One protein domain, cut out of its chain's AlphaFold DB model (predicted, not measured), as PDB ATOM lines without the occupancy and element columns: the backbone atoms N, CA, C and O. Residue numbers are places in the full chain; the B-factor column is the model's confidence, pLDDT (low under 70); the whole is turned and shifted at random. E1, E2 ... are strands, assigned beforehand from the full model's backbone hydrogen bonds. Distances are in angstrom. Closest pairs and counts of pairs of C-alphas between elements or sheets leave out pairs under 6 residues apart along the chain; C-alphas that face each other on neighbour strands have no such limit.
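What this domain is: This is residues 22 to 79 of the 330 residues of the protein "mucin-7-like" of Frankliniella occidentalis (UniProt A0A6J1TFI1). With little regular structure, the domain is a small three-strand antiparallel sheet, E2 E3 E4, a meander of hairpins, with short E1 meeting its E4 edge at a point and long loops before and after E1. The 58 printed residues have four named strands, E1 to E4, and no named helix. The sheet's order is E1 E4 E3 E2; the class is all strand, with under half of the residues in named elements. It is compact, with radius of gyration of the C-alphas 11.4 A and spans of 30 by 26 by 17 A.

How they stand to each other: E1, residues 35 to 37, meets E4, residues 74 to 78, only at a point: the facing C-alphas of Tyr 37 and Ile 74 are 6.0 A apart. E2, residues 57 to 59, and E3, residues 65 to 69, form an antiparallel hairpin at 157 degrees, N 58 and O 67 within hydrogen-bond range at 3.0 A. E3 and E4 form another at 160 degrees, N 66 and O 77 within range at 2.8 A.

Where its parts are: E1 begins at C-alpha 35 (-15.148, 33.178, -44.568). E3 is 12.9 A and E4 13.3 A from first to last C-alpha; E4 ends at C-alpha 78 (-14.589, 24.829, -38.705).

The domain as a whole: The printed part has no cut. The E1 to E2 link is long. Residues 22 to 43 have pLDDT under 70.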
ATOM      1  N   ASN A  22     -19.994  49.496 -46.790       37.88
ATOM      2  CA  ASN A  22     -18.905  50.484 -46.746       37.88
ATOM      3  C   ASN A  22     -17.506  49.939 -47.096       37.88
ATOM      4  O   ASN A  22     -16.536  50.692 -47.064       37.88
ATOM      5  N   ASP A  23     -17.392  48.663 -47.488       43.56
ATOM      6  CA  ASP A  23     -16.163  48.109 -48.070       43.56
ATOM      7  C   ASP A  23     -16.468  47.361 -49.384       43.56
ATOM      8  O   ASP A  23     -16.994  46.244 -49.357       43.56
ATOM      9  N   PRO A  24     -16.126  47.926 -50.558       40.88
ATOM     10  CA  PRO A  24     -16.398  47.301 -51.853       40.88
ATOM     11  C   PRO A  24     -15.567  46.030 -52.127       40.88
ATOM     12  O   PRO A  24     -15.620  45.500 -53.240       40.88
ATOM     13  N   THR A  25     -14.779  45.526 -51.165       49.03
ATOM     14  CA  THR A  25     -13.898  44.360 -51.357       49.03
ATOM     15  C   THR A  25     -14.387  43.050 -50.730       49.03
ATOM     16  O   THR A  25     -13.837  41.988 -51.052       49.03
ATOM     17  N   ILE A  26     -15.456  43.070 -49.927       45.56
ATOM     18  CA  ILE A  26     -16.034  41.863 -49.314       45.56
ATOM     19  C   ILE A  26     -17.215  41.373 -50.162       45.56
ATOM     20  O   ILE A  26     -18.334  41.863 -50.068       45.56
ATOM     21  N   GLY A  27     -16.965  40.389 -51.030       44.00
ATOM     22  CA  GLY A  27     -18.034  39.725 -51.781       44.00
ATOM     23  C   GLY A  27     -18.916  38.848 -50.876       44.00
ATOM     24  O   GLY A  27     -18.409  38.294 -49.896       44.00
ATOM     25  N   PRO A  28     -20.209  38.660 -51.201       37.88
ATOM     26  CA  PRO A  28     -21.111  37.850 -50.388       37.88
ATOM     27  C   PRO A  28     -20.632  36.389 -50.294       37.88
ATOM     28  O   PRO A  28     -20.079  35.849 -51.265       37.88
ATOM     29  N   PRO A  29     -20.844  35.718 -49.145       41.31
ATOM     30  CA  PRO A  29     -20.450  34.329 -48.966       41.31
ATOM     31  C   PRO A  29     -21.187  33.437 -49.971       41.31
ATOM     32  O   PRO A  29     -22.411  33.399 -50.024       41.31
ATOM     33  N   GLN A  30     -20.430  32.678 -50.767       40.06
ATOM     34  CA  GLN A  30     -20.978  31.751 -51.768       40.06
ATOM     35  C   GLN A  30     -21.570  30.475 -51.132       40.06
ATOM     36  O   GLN A  30     -22.225  29.699 -51.826       40.06
ATOM     37  N   ARG A  31     -21.304  30.219 -49.837       37.62
ATOM     38  CA  ARG A  31     -21.788  29.063 -49.054       37.62
ATOM     39  C   ARG A  31     -21.849  29.387 -47.549       37.62
ATOM     40  O   ARG A  31     -20.974  30.116 -47.078       37.62
ATOM     41  N   PRO A  32     -22.785  28.800 -46.777       37.16
ATOM     42  CA  PRO A  32     -22.779  28.887 -45.315       37.16
ATOM     43  C   PRO A  32     -21.480  28.302 -44.732       37.16
ATOM     44  O   PRO A  32     -21.071  27.206 -45.119       37.16
ATOM     45  N   GLY A  33     -20.824  29.023 -43.818       50.81
ATOM     46  CA  GLY A  33     -19.644  28.535 -43.084       50.81
ATOM     47  C   GLY A  33     -18.281  28.701 -43.775       50.81
ATOM     48  O   GLY A  33     -17.308  28.085 -43.344       50.81
ATOM     49  N   MET A  34     -18.178  29.509 -44.837       45.59
ATOM     50  CA  MET A  34     -16.891  29.894 -45.435       45.59
ATOM     51  C   MET A  34     -16.673  31.403 -45.334       45.59
ATOM     52  O   MET A  34     -17.368  32.176 -45.988       45.59
ATOM     53  N   LEU A  35     -15.654  31.807 -44.573       59.16
ATOM     54  CA  LEU A  35     -15.148  33.178 -44.568       59.16
ATOM     55  C   LEU A  35     -14.004  33.281 -45.585       59.16
ATOM     56  O   LEU A  35     -13.022  32.541 -45.499       59.16
ATOM     57  N   ASN A  36     -14.150  34.169 -46.572       57.53
ATOM     58  CA  ASN A  36     -13.096  34.502 -47.531       57.53
ATOM     59  C   ASN A  36     -12.609  35.920 -47.244       57.53
ATOM     60  O   ASN A  36     -13.359  36.872 -47.435       57.53
ATOM     61  N   TYR A  37     -11.345  36.055 -46.852       58.72
ATOM     62  CA  TYR A  37     -10.703  37.359 -46.701       58.72
ATOM     63  C   TYR A  37      -9.826  37.652 -47.917       58.72
ATOM     64  O   TYR A  37      -8.956  36.851 -48.284       58.72
ATOM     65  N   ARG A  38     -10.058  38.799 -48.565       52.62
ATOM     66  CA  ARG A  38      -9.271  39.259 -49.712       52.62
ATOM     67  C   ARG A  38      -8.869  40.714 -49.500       52.62
ATOM     68  O   ARG A  38      -9.682  41.605 -49.668       52.62
ATOM     69  N   SER A  39      -7.605  40.954 -49.161       51.34
ATOM     70  CA  SER A  39      -7.072  42.319 -49.087       51.34
ATOM     71  C   SER A  39      -6.785  42.867 -50.490       51.34
ATOM     72  O   SER A  39      -6.191  42.183 -51.333       51.34
ATOM     73  N   GLY A  40      -7.189  44.117 -50.736       47.81
ATOM     74  CA  GLY A  40      -7.037  44.830 -52.011       47.81
ATOM     75  C   GLY A  40      -5.591  45.083 -52.465       47.81
ATOM     76  O   GLY A  40      -5.377  45.525 -53.590       47.81
ATOM     77  N   HIS A  41      -4.582  44.756 -51.648       49.66
ATOM     78  CA  HIS A  41      -3.166  45.026 -51.944       49.66
ATOM     79  C   HIS A  41      -2.350  43.806 -52.402       49.66
ATOM     80  O   HIS A  41      -1.119  43.844 -52.409       49.66
ATOM     81  N   GLY A  42      -3.005  42.710 -52.793       56.09
ATOM     82  CA  GLY A  42      -2.321  41.529 -53.338       56.09
ATOM     83  C   GLY A  42      -1.476  40.753 -52.320       56.09
ATOM     84  O   GLY A  42      -0.776  39.815 -52.697       56.09
ATOM     85  N   ARG A  43      -1.557  41.107 -51.033       65.19
ATOM     86  CA  ARG A  43      -1.024  40.311 -49.926       65.19
ATOM     87  C   ARG A  43      -2.187  39.772 -49.120       65.19
ATOM     88  O   ARG A  43      -3.111  40.503 -48.789       65.19
ATOM     89  N   VAL A  44      -2.137  38.481 -48.842       73.69
ATOM     90  CA  VAL A  44      -3.125  37.804 -48.017       73.69
ATOM     91  C   VAL A  44      -2.726  38.046 -46.558       73.69
ATOM     92  O   VAL A  44      -1.634  37.654 -46.152       73.69
ATOM     93  N   ALA A  45      -3.572  38.752 -45.810       76.69
ATOM     94  CA  ALA A  45      -3.370  39.053 -44.396       76.69
ATOM     95  C   ALA A  45      -4.474  38.393 -43.568       76.69
ATOM     96  O   ALA A  45      -5.594  38.227 -44.059       76.69
ATOM     97  N   ASP A  46      -4.129  37.975 -42.356       77.69
ATOM     98  CA  ASP A  46      -5.058  37.411 -41.383       77.69
ATOM     99  C   ASP A  46      -5.997  38.491 -40.793       77.69
ATOM    100  O   ASP A  46      -5.832  39.679 -41.095       77.69
ATOM    101  N   PRO A  47      -6.995  38.116 -39.970       74.50
ATOM    102  CA  PRO A  47      -7.903  39.080 -39.342       74.50
ATOM    103  C   PRO A  47      -7.204  40.123 -38.456       74.50
ATOM    104  O   PRO A  47      -7.757  41.193 -38.227       74.50
ATOM    105  N   SER A  48      -5.982  39.846 -37.990       78.00
ATOM    106  CA  SER A  48      -5.157  40.789 -37.226       78.00
ATOM    107  C   SER A  48      -4.300  41.714 -38.103       78.00
ATOM    108  O   SER A  48      -3.532  42.522 -37.584       78.00
ATOM    109  N   GLY A  49      -4.435  41.626 -39.429       85.44
ATOM    110  CA  GLY A  49      -3.701  42.445 -40.392       85.44
ATOM    111  C   GLY A  49      -2.273  41.963 -40.660       85.44
ATOM    112  O   GLY A  49      -1.544  42.621 -41.409       85.44
ATOM    113  N   TRP A  50      -1.865  40.817 -40.108       82.81
ATOM    114  CA  TRP A  50      -0.528  40.270 -40.309       82.81
ATOM    115  C   TRP A  50      -0.468  39.418 -41.582       82.81
ATOM    116  O   TRP A  50      -1.384  38.644 -41.870       82.81
ATOM    117  N   PRO A  51       0.599  39.546 -42.393       88.31
ATOM    118  CA  PRO A  51       0.763  38.717 -43.578       88.31
ATOM    119  C   PRO A  51       0.957  37.254 -43.168       88.31
ATOM    120  O   PRO A  51       1.889  36.927 -42.436       88.31
ATOM    121  N   CYS A  52       0.109  36.361 -43.681       92.31
ATOM    122  CA  CYS A  52       0.276  34.930 -43.454       92.31
ATOM    123  C   CYS A  52       1.338  34.344 -44.396       92.31
ATOM    124  O   CYS A  52       1.494  34.776 -45.545       92.31
ATOM    125  N   GLN A  53       2.074  33.333 -43.932       93.94
ATOM    126  CA  GLN A  53       3.051  32.644 -44.768       93.94
ATOM    127  C   GLN A  53       2.323  31.709 -45.746       93.94
ATOM    128  O   GLN A  53       1.526  30.862 -45.355       93.94
ATOM    129  N   ILE A  54       2.584  31.844 -47.049       94.00
ATOM    130  CA  ILE A  54       1.948  30.986 -48.062       94.00
ATOM    131  C   ILE A  54       2.269  29.515 -47.765       94.00
ATOM    132  O   ILE A  54       3.436  29.136 -47.698       94.00
ATOM    133  N   GLY A  55       1.227  28.693 -47.636       92.69
ATOM    134  CA  GLY A  55       1.326  27.278 -47.275       92.69
ATOM    135  C   GLY A  55       1.243  27.002 -45.772       92.69
ATOM    136  O   GLY A  55       1.186  25.837 -45.388       92.69
ATOM    137  N   SER A  56       1.201  28.031 -44.918       95.12
ATOM    138  CA  SER A  56       0.992  27.842 -43.482       95.12
ATOM    139  C   SER A  56      -0.475  27.558 -43.165       95.12
ATOM    140  O   SER A  56      -1.378  28.162 -43.753       95.12
ATOM    141  N   SER A  57      -0.695  26.710 -42.164       95.19
ATOM    142  CA  SER A  57      -1.989  26.537 -41.510       95.19
ATOM    143  C   SER A  57      -1.860  26.794 -40.017       95.19
ATOM    144  O   SER A  57      -0.884  26.349 -39.417       95.19
ATOM    145  N   TRP A  58      -2.858  27.435 -39.422       94.31
ATOM    146  CA  TRP A  58      -2.937  27.673 -37.983       94.31
ATOM    147  C   TRP A  58      -4.351  27.403 -37.478       94.31
ATOM    148  O   TRP A  58      -5.301  27.260 -38.256       94.31
ATOM    149  N   LEU A  59      -4.463  27.301 -36.162       92.94
ATOM    150  CA  LEU A  59      -5.730  27.291 -35.453       92.94
ATOM    151  C   LEU A  59      -5.915  28.674 -34.832       92.94
ATOM    152  O   LEU A  59      -4.968  29.216 -34.262       92.94
ATOM    153  N   GLU A  60      -7.102  29.257 -34.970       89.94
ATOM    154  CA  GLU A  60      -7.428  30.478 -34.227       89.94
ATOM    155  C   GLU A  60      -7.501  30.198 -32.720       89.94
ATOM    156  O   GLU A  60      -7.603  29.043 -32.290       89.94
ATOM    157  N   GLN A  61      -7.421  31.256 -31.908       79.62
ATOM    158  CA  GLN A  61      -7.564  31.142 -30.457       79.62
ATOM    159  C   GLN A  61      -8.879  30.424 -30.126       79.62
ATOM    160  O   GLN A  61      -9.941  30.795 -30.612       79.62
ATOM    161  N   GLY A  62      -8.780  29.345 -29.350       83.94
ATOM    162  CA  GLY A  62      -9.900  28.443 -29.070       83.94
ATOM    163  C   GLY A  62      -9.952  27.193 -29.951       83.94
ATOM    164  O   GLY A  62     -10.802  26.348 -29.723       83.94
ATOM    165  N   GLY A  63      -9.060  27.023 -30.933       90.06
ATOM    166  CA  GLY A  63      -8.883  25.770 -31.686       90.06
ATOM    167  C   GLY A  63     -10.043  25.354 -32.593       90.06
ATOM    168  O   GLY A  63      -9.940  24.344 -33.284       90.06
ATOM    169  N   CYS A  64     -11.124  26.129 -32.627       92.69
ATOM    170  CA  CYS A  64     -12.341  25.792 -33.355       92.69
ATOM    171  C   CYS A  64     -12.186  25.940 -34.859       92.69
ATOM    172  O   CYS A  64     -12.732  25.149 -35.623       92.69
ATOM    173  N   VAL A  65     -11.415  26.923 -35.304       93.12
ATOM    174  CA  VAL A  65     -11.302  27.264 -36.717       93.12
ATOM    175  C   VAL A  65      -9.888  26.969 -37.187       93.12
ATOM    176  O   VAL A  65      -8.915  27.516 -36.669       93.12
ATOM    177  N   LYS A  66      -9.772  26.100 -38.194       94.81
ATOM    178  CA  LYS A  66      -8.515  25.851 -38.897       94.81
ATOM    179  C   LYS A  66      -8.450  26.730 -40.135       94.81
ATOM    180  O   LYS A  66      -9.229  26.548 -41.076       94.81
ATOM    181  N   CYS A  67      -7.490  27.640 -40.151       96.00
ATOM    182  CA  CYS A  67      -7.232  28.530 -41.271       96.00
ATOM    183  C   CYS A  67      -6.022  28.056 -42.075       96.00
ATOM    184  O   CYS A  67      -5.048  27.529 -41.537       96.00
ATOM    185  N   ASN A  68      -6.104  28.206 -43.395       96.44
ATOM    186  CA  ASN A  68      -5.059  27.812 -44.327       96.44
ATOM    187  C   ASN A  68      -4.768  28.968 -45.288       96.44
ATOM    188  O   ASN A  68      -5.672  29.450 -45.982       96.44
ATOM    189  N   CYS A  69      -3.515  29.418 -45.317       96.25
ATOM    190  CA  CYS A  69      -3.073  30.538 -46.141       96.25
ATOM    191  C   CYS A  69      -2.588  30.040 -47.499       96.25
ATOM    192  O   CYS A  69      -1.556  29.379 -47.619       96.25
ATOM    193  N   ASN A  70      -3.326  30.383 -48.548       94.69
ATOM    194  CA  ASN A  70      -2.943  30.103 -49.925       94.69
ATOM    195  C   ASN A  70      -2.529  31.407 -50.624       94.69
ATOM    196  O   ASN A  70      -2.917  32.494 -50.208       94.69
ATOM    197  N   ARG A  71      -1.818  31.309 -51.754       91.75
ATOM    198  CA  ARG A  71      -1.393  32.461 -52.575       91.75
ATOM    199  C   ARG A  71      -2.527  33.418 -52.945       91.75
ATOM    200  O   ARG A  71      -2.261  34.566 -53.268       91.75
ATOM    201  N   LYS A  72      -3.772  32.930 -52.983       93.56
ATOM    202  CA  LYS A  72      -4.936  33.690 -53.463       93.56
ATOM    203  C   LYS A  72      -5.899  34.140 -52.362       93.56
ATOM    204  O   LYS A  72      -6.643  35.084 -52.607       93.56
ATOM    205  N   ALA A  73      -5.942  33.448 -51.224       93.12
ATOM    206  CA  ALA A  73      -6.906  33.694 -50.151       93.12
ATOM    207  C   ALA A  73      -6.533  32.914 -48.881       93.12
ATOM    208  O   ALA A  73      -5.879  31.868 -48.968       93.12
ATOM    209  N   ILE A  74      -7.040  33.375 -47.736       95.50
ATOM    210  CA  ILE A  74      -7.154  32.562 -46.518       95.50
ATOM    211  C   ILE A  74      -8.467  31.800 -46.590       95.50
ATOM    212  O   ILE A  74      -9.510  32.384 -46.885       95.50
ATOM    213  N   ARG A  75      -8.412  30.495 -46.327       94.94
ATOM    214  CA  ARG A  75      -9.607  29.673 -46.138       94.94
ATOM    215  C   ARG A  75      -9.639  29.178 -44.712       94.94
ATOM    216  O   ARG A  75      -8.773  28.400 -44.320       94.94
ATOM    217  N   CYS A  76     -10.653  29.602 -43.980       94.94
ATOM    218  CA  CYS A  76     -10.931  29.119 -42.642       94.94
ATOM    219  C   CYS A  76     -12.086  28.124 -42.704       94.94
ATOM    220  O   CYS A  76     -13.084  28.352 -43.392       94.94
ATOM    221  N   ARG A  77     -11.915  26.984 -42.038       94.31
ATOM    222  CA  ARG A  77     -12.951  25.966 -41.897       94.31
ATOM    223  C   ARG A  77     -13.087  25.624 -40.429       94.31
ATOM    224  O   ARG A  77     -12.080  25.492 -39.735       94.31
ATOM    225  N   ASP A  78     -14.324  25.442 -39.995       92.19
ATOM    226  CA  ASP A  78     -14.589  24.829 -38.705       92.19
ATOM    227  C   ASP A  78     -13.896  23.458 -38.666       92.19
ATOM    228  O   ASP A  78     -14.067  22.621 -39.562       92.19
ATOM    229  N   SER A  79     -13.034  23.277 -37.674       85.50
ATOM    230  CA  SER A  79     -12.349  22.016 -37.406       85.50
ATOM    231  C   SER A  79     -13.333  20.939 -36.943       85.50
ATOM    232  O   SER A  79     -12.997  19.756 -36.967       85.50
TER     233      SER A  79